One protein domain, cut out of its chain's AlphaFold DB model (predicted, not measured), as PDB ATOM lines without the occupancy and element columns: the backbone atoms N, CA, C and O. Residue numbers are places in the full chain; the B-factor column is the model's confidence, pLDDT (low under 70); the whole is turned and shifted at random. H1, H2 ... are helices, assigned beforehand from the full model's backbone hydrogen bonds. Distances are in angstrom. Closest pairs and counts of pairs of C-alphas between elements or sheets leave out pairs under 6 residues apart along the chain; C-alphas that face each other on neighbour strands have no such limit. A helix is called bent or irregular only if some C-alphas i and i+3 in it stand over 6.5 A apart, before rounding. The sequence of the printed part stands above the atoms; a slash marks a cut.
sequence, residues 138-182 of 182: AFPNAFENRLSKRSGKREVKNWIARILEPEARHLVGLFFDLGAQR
ATOM      1  N   ALA A 138     -41.197  18.350 -46.573       71.69
ATOM      2  CA  ALA A 138     -39.947  17.660 -46.313       71.69
ATOM      3  C   ALA A 138     -38.953  18.737 -45.872       71.69
ATOM      4  O   ALA A 138     -38.485  19.527 -46.693       71.69
ATOM      5  N   PHE A 139     -38.696  18.833 -44.569       80.31
ATOM      6  CA  PHE A 139     -37.637  19.712 -44.095       80.31
ATOM      7  C   PHE A 139     -36.270  19.177 -44.548       80.31
ATOM      8  O   PHE A 139     -36.103  17.960 -44.681       80.31
ATOM      9  N   PRO A 140     -35.270  20.051 -44.768       85.62
ATOM     10  CA  PRO A 140     -33.917  19.605 -45.064       85.62
ATOM     11  C   PRO A 140     -33.414  18.642 -43.985       85.62
ATOM     12  O   PRO A 140     -33.605  18.889 -42.791       85.62
ATOM     13  N   ASN A 141     -32.687  17.593 -44.381       86.38
ATOM     14  CA  ASN A 141     -32.133  16.603 -43.445       86.38
ATOM     15  C   ASN A 141     -31.334  17.257 -42.305       86.38
ATOM     16  O   ASN A 141     -31.369  16.799 -41.167       86.38
ATOM     17  N   ALA A 142     -30.640  18.367 -42.586       88.31
ATOM     18  CA  ALA A 142     -29.913  19.129 -41.575       88.31
ATOM     19  C   ALA A 142     -30.824  19.658 -40.451       88.31
ATOM     20  O   ALA A 142     -30.420  19.655 -39.287       88.31
ATOM     21  N   PHE A 143     -32.043  20.093 -40.774       87.69
ATOM     22  CA  PHE A 143     -33.022  20.552 -39.792       87.69
ATOM     23  C   PHE A 143     -33.598  19.384 -38.982       87.69
ATOM     24  O   PHE A 143     -33.583  19.436 -37.752       87.69
ATOM     25  N   GLU A 144     -33.996  18.296 -39.644       87.88
ATOM     26  CA  GLU A 144     -34.479  17.073 -38.978       87.88
ATOM     27  C   GLU A 144     -33.440  16.493 -38.005       87.88
ATOM     28  O   GLU A 144     -33.757  16.115 -36.870       87.88
ATOM     29  N   ASN A 145     -32.163  16.514 -38.399       88.81
ATOM     30  CA  ASN A 145     -31.048  16.106 -37.546       88.81
ATOM     31  C   ASN A 145     -30.898  17.014 -36.315       88.81
ATOM     32  O   ASN A 145     -30.614  16.526 -35.220       88.81
ATOM     33  N   ARG A 146     -31.113  18.330 -36.455       89.62
ATOM     34  CA  ARG A 146     -31.104  19.270 -35.318       89.62
ATOM     35  C   ARG A 146     -32.281  19.021 -34.375       89.62
ATOM     36  O   ARG A 146     -32.073  19.013 -33.164       89.62
ATOM     37  N   LEU A 147     -33.481  18.768 -34.902       88.56
ATOM     38  CA  LEU A 147     -34.669  18.440 -34.101       88.56
ATOM     39  C   LEU A 147     -34.537  17.113 -33.344       88.56
ATOM     40  O   LEU A 147     -35.040  16.979 -32.225       88.56
ATOM     41  N   SER A 148     -33.840  16.149 -33.942       90.31
ATOM     42  CA  SER A 148     -33.567  14.839 -33.344       90.31
ATOM     43  C   SER A 148     -32.342  14.844 -32.421       90.31
ATOM     44  O   SER A 148     -32.089  13.866 -31.720       90.31
ATOM     45  N   LYS A 149     -31.588  15.950 -32.350       92.00
ATOM     46  CA  LYS A 149     -30.463  16.078 -31.417       92.00
ATOM     47  C   LYS A 149     -30.975  15.998 -29.978       92.00
ATOM     48  O   LYS A 149     -31.962  16.638 -29.608       92.00
ATOM     49  N   ARG A 150     -30.285  15.228 -29.137       88.19
ATOM     50  CA  ARG A 150     -30.592  15.167 -27.705       88.19
ATOM     51  C   ARG A 150     -30.131  16.437 -26.992       88.19
ATOM     52  O   ARG A 150     -28.982  16.849 -27.125       88.19
ATOM     53  N   SER A 151     -31.029  17.007 -26.199       81.75
ATOM     54  CA  SER A 151     -30.760  18.038 -25.200       81.75
ATOM     55  C   SER A 151     -31.115  17.464 -23.824       81.75
ATOM     56  O   SER A 151     -32.287  17.324 -23.454       81.75
ATOM     57  N   GLY A 152     -30.094  17.004 -23.096       84.19
ATOM     58  CA  GLY A 152     -30.268  16.203 -21.882       84.19
ATOM     59  C   GLY A 152     -30.875  14.824 -22.178       84.19
ATOM     60  O   GLY A 152     -30.383  14.083 -23.026       84.19
ATOM     61  N   LYS A 153     -31.963  14.466 -21.479       84.44
ATOM     62  CA  LYS A 153     -32.635  13.152 -21.604       84.44
ATOM     63  C   LYS A 153     -33.631  13.049 -22.771       84.44
ATOM     64  O   LYS A 153     -34.267  12.010 -22.922       84.44
ATOM     65  N   ARG A 154     -33.837  14.112 -23.556       84.06
ATOM     66  CA  ARG A 154     -34.892  14.183 -24.585       84.06
ATOM     67  C   ARG A 154     -34.359  14.792 -25.875       84.06
ATOM     68  O   ARG A 154     -33.410  15.564 -25.851       84.06
ATOM     69  N   GLU A 155     -34.990  14.464 -26.992       91.31
ATOM     70  CA  GLU A 155     -34.763  15.151 -28.266       91.31
ATOM     71  C   GLU A 155     -35.400  16.545 -28.240       91.31
ATOM     72  O   GLU A 155     -36.393  16.761 -27.534       91.31
ATOM     73  N   VAL A 156     -34.850  17.490 -29.007       90.56
ATOM     74  CA  VAL A 156     -35.376  18.866 -29.094       90.56
ATOM     75  C   VAL A 156     -36.855  18.869 -29.491       90.56
ATOM     76  O   VAL A 156     -37.653  19.561 -28.858       90.56
ATOM     77  N   LYS A 157     -37.260  18.030 -30.453       87.88
ATOM     78  CA  LYS A 157     -38.670  17.913 -30.869       87.88
ATOM     79  C   LYS A 157     -39.617  17.524 -29.724       87.88
ATOM     80  O   LYS A 157     -40.708  18.075 -29.615       87.88
ATOM     81  N   ASN A 158     -39.174  16.654 -28.814       88.69
ATOM     82  CA  ASN A 158     -39.972  16.235 -27.655       88.69
ATOM     83  C   ASN A 158     -40.073  17.348 -26.603       88.69
ATOM     84  O   ASN A 158     -41.046  17.421 -25.855       88.69
ATOM     85  N   TRP A 159     -39.059  18.212 -26.526       89.31
ATOM     86  CA  TRP A 159     -39.095  19.405 -25.687       89.31
ATOM     87  C   TRP A 159     -40.102  20.432 -26.202       89.31
ATOM     88  O   TRP A 159     -40.923  20.901 -25.417       89.31
ATOM     89  N   ILE A 160     -40.072  20.721 -27.508       88.50
ATOM     90  CA  ILE A 160     -41.037  21.612 -28.163       88.50
ATOM     91  C   ILE A 160     -42.456  21.079 -27.953       88.50
ATOM     92  O   ILE A 160     -43.308  21.808 -27.455       88.50
ATOM     93  N   ALA A 161     -42.691  19.792 -28.231       85.31
ATOM     94  CA  ALA A 161     -44.002  19.169 -28.055       85.31
ATOM     95  C   ALA A 161     -44.557  19.350 -26.632       85.31
ATOM     96  O   ALA A 161     -45.718  19.708 -26.477       85.31
ATOM     97  N   ARG A 162     -43.721  19.179 -25.597       86.75
ATOM     98  CA  ARG A 162     -44.142  19.361 -24.199       86.75
ATOM     99  C   ARG A 162     -44.497  20.811 -23.863       86.75
ATOM    100  O   ARG A 162     -45.427  21.037 -23.102       86.75
ATOM    101  N   ILE A 163     -43.741  21.784 -24.374       89.12
ATOM    102  CA  ILE A 163     -44.033  23.209 -24.133       89.12
ATOM    103  C   ILE A 163     -45.384  23.578 -24.751       89.12
ATOM    104  O   ILE A 163     -46.147  24.330 -24.155       89.12
ATOM    105  N   LEU A 164     -45.675  23.033 -25.934       87.50
ATOM    106  CA  LEU A 164     -46.897  23.334 -26.672       87.50
ATOM    107  C   LEU A 164     -48.112  22.534 -26.190       87.50
ATOM    108  O   LEU A 164     -49.233  22.938 -26.469       87.50
ATOM    109  N   GLU A 165     -47.914  21.419 -25.482       84.56
ATOM    110  CA  GLU A 165     -48.977  20.494 -25.067       84.56
ATOM    111  C   GLU A 165     -50.190  21.167 -24.389       84.56
ATOM    112  O   GLU A 165     -51.308  20.861 -24.811       84.56
ATOM    113  N   PRO A 166     -50.033  22.113 -23.437       86.81
ATOM    114  CA  PRO A 166     -51.175  22.756 -22.776       86.81
ATOM    115  C   PRO A 166     -52.059  23.574 -23.730       86.81
ATOM    116  O   PRO A 166     -53.275  23.617 -23.569       86.81
ATOM    117  N   GLU A 167     -51.450  24.179 -24.752       85.00
ATOM    118  CA  GLU A 167     -52.112  25.096 -25.689       85.00
ATOM    119  C   GLU A 167     -52.355  24.464 -27.067       85.00
ATOM    120  O   GLU A 167     -52.913  25.100 -27.962       85.00
ATOM    121  N   ALA A 168     -51.977  23.196 -27.261       78.38
ATOM    122  CA  ALA A 168     -51.955  22.535 -28.566       78.38
ATOM    123  C   ALA A 168     -53.311  22.573 -29.290       78.38
ATOM    124  O   ALA A 168     -53.354  22.654 -30.515       78.38
ATOM    125  N   ARG A 169     -54.424  22.570 -28.544       74.38
ATOM    126  CA  ARG A 169     -55.783  22.656 -29.107       74.38
ATOM    127  C   ARG A 169     -56.082  23.988 -29.810       74.38
ATOM    128  O   ARG A 169     -56.966  24.021 -30.666       74.38
ATOM    129  N   HIS A 170     -55.354  25.049 -29.459       81.62
ATOM    130  CA  HIS A 170     -55.495  26.403 -30.002       81.62
ATOM    131  C   HIS A 170     -54.460  26.722 -31.093       81.62
ATOM    132  O   HIS A 170     -54.545  27.768 -31.734       81.62
ATOM    133  N   LEU A 171     -53.495  25.830 -31.335       76.38
ATOM    134  CA  LEU A 171     -52.432  26.028 -32.317       76.38
ATOM    135  C   LEU A 171     -52.793  25.369 -33.653       76.38
ATOM    136  O   LEU A 171     -53.098  24.181 -33.719       76.38
ATOM    137  N   VAL A 172     -52.726  26.141 -34.740       68.81
ATOM    138  CA  VAL A 172     -52.984  25.642 -36.107       68.81
ATOM    139  C   VAL A 172     -51.712  25.080 -36.751       68.81
ATOM    140  O   VAL A 172     -51.775  24.140 -37.542       68.81
ATOM    141  N   GLY A 173     -50.547  25.621 -36.393       74.56
ATOM    142  CA  GLY A 173     -49.261  25.171 -36.909       74.56
ATOM    143  C   GLY A 173     -48.087  25.886 -36.251       74.56
ATOM    144  O   GLY A 173     -48.250  26.931 -35.624       74.56
ATOM    145  N   LEU A 174     -46.902  25.300 -36.407       79.81
ATOM    146  CA  LEU A 174     -45.628  25.883 -36.001       79.81
ATOM    147  C   LEU A 174     -44.816  26.156 -37.267       79.81
ATOM    148  O   LEU A 174     -44.541  25.236 -38.039       79.81
ATOM    149  N   PHE A 175     -44.457  27.416 -37.487       81.31
ATOM    150  CA  PHE A 175     -43.693  27.833 -38.657       81.31
ATOM    151  C   PHE A 175     -42.220  27.965 -38.286       81.31
ATOM    152  O   PHE A 175     -41.876  28.616 -37.302       81.31
ATOM    153  N   PHE A 176     -41.359  27.343 -39.088       82.12
ATOM    154  CA  PHE A 176     -39.914  27.456 -38.962       82.12
ATOM    155  C   PHE A 176     -39.372  28.223 -40.161       82.12
ATOM    156  O   PHE A 176     -39.539  27.787 -41.299       82.12
ATOM    157  N   ASP A 177     -38.706  29.344 -39.897       82.50
ATOM    158  CA  ASP A 177     -37.857  29.989 -40.891       82.50
ATOM    159  C   ASP A 177     -36.506  29.267 -40.916       82.50
ATOM    160  O   ASP A 177     -35.784  29.216 -39.916       82.50
ATOM    161  N   LEU A 178     -36.197  28.643 -42.049       76.94
ATOM    162  CA  LEU A 178     -34.962  27.888 -42.257       76.94
ATOM    163  C   LEU A 178     -33.882  28.723 -42.964       76.94
ATOM    164  O   LEU A 178     -32.789  28.214 -43.218       76.94
ATOM    165  N   GLY A 179     -34.164  29.995 -43.270       73.12
ATOM    166  CA  GLY A 179     -33.300  30.860 -44.066       73.12
ATOM    167  C   GLY A 179     -33.155  30.401 -45.523       73.12
ATOM    168  O   GLY A 179     -33.885  29.539 -46.010       73.12
ATOM    169  N   ALA A 180     -32.178  30.973 -46.235       58.81
ATOM    170  CA  ALA A 180     -31.945  30.758 -47.671       58.81
ATOM    171  C   ALA A 180     -31.416  29.358 -48.061       58.81
ATOM    172  O   ALA A 180     -30.986  29.166 -49.195       58.81
ATOM    173  N   GLN A 181     -31.421  28.376 -47.155       54.41
ATOM    174  CA  GLN A 181     -31.023  27.003 -47.471       54.41
ATOM    175  C   GLN A 181     -32.257  26.163 -47.813       54.41
ATOM    176  O   GLN A 181     -32.803  25.453 -46.968       54.41
ATOM    177  N   ARG A 182     -32.693  26.287 -49.068       48.72
ATOM    178  CA  ARG A 182     -33.511  25.288 -49.764       48.72
ATOM    179  C   ARG A 182     -32.627  24.479 -50.696       48.72
ATOM    180  O   ARG A 182     -31.776  25.108 -51.359       48.72
TER     181      ARG A 182
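This is residues 138 to 182 of the 182 residues of an uncharacterized protein of Ectothiorhodospira sp. PHS-1 (UniProt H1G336). A longer helix, H2, and a short helix, H1, meet near their ends at a corner, and an unnamed tail, residues 171 to 182, folds back from the far end of H2 to make a flat, open loop of chain. The link at the corner holds a small turn, where residues 150 to 151 pair with 154 to 155, antiparallel. The printed part has 45 residues with two named helices, H1 then H2, and no named strand; the class is all helix, though under half of the residues, 22 of 45, are in named elements. The whole is loose, with a radius of gyration of the C-alphas of 12.2 A, and spans 32 by 28 by 14 A.

H2, residues 156 to 170, runs 21.5 A from C-alpha 156 at (-35.376, 18.866, -29.094) to C-alpha 170 at (-55.495, 26.403, -30.002). It is irregular: C-alphas 166 and 169 are 7.8 A apart. H1, residues 141 to 147, is 9.9 A long and begins with C-alpha 141 at (-32.133, 16.603, -43.445).

H2 touches H1 only at the corner by their link, and only just, with 3 pairs of C-alphas within 8 A. H2 touches H1 with residues 156 to 157 alone. The closest C-alphas, those of Leu 147 and Val 156, are 5.1 A apart. The two helices are about perpendicular, at 74 degrees, though the line of H2 is a rough one. In H1 every O i to N i+4 pair is within hydrogen-bond range; in H2, 7 of 11 are.

The C-alphas farthest apart, those of Pro 166 and Ala 180, are 32.5 A apart, while those of Ala 138 and Arg 182, the chain's last residue, are 10.6 A apart. Residues 165 to 173, of which 165 to 170 belong to H2, stand free. The link from H1 to H2 is short, and the printed part has no cut. The mean pLDDT of the printed part is 82.1; residue 172 and residues 180 to 182 are under 70.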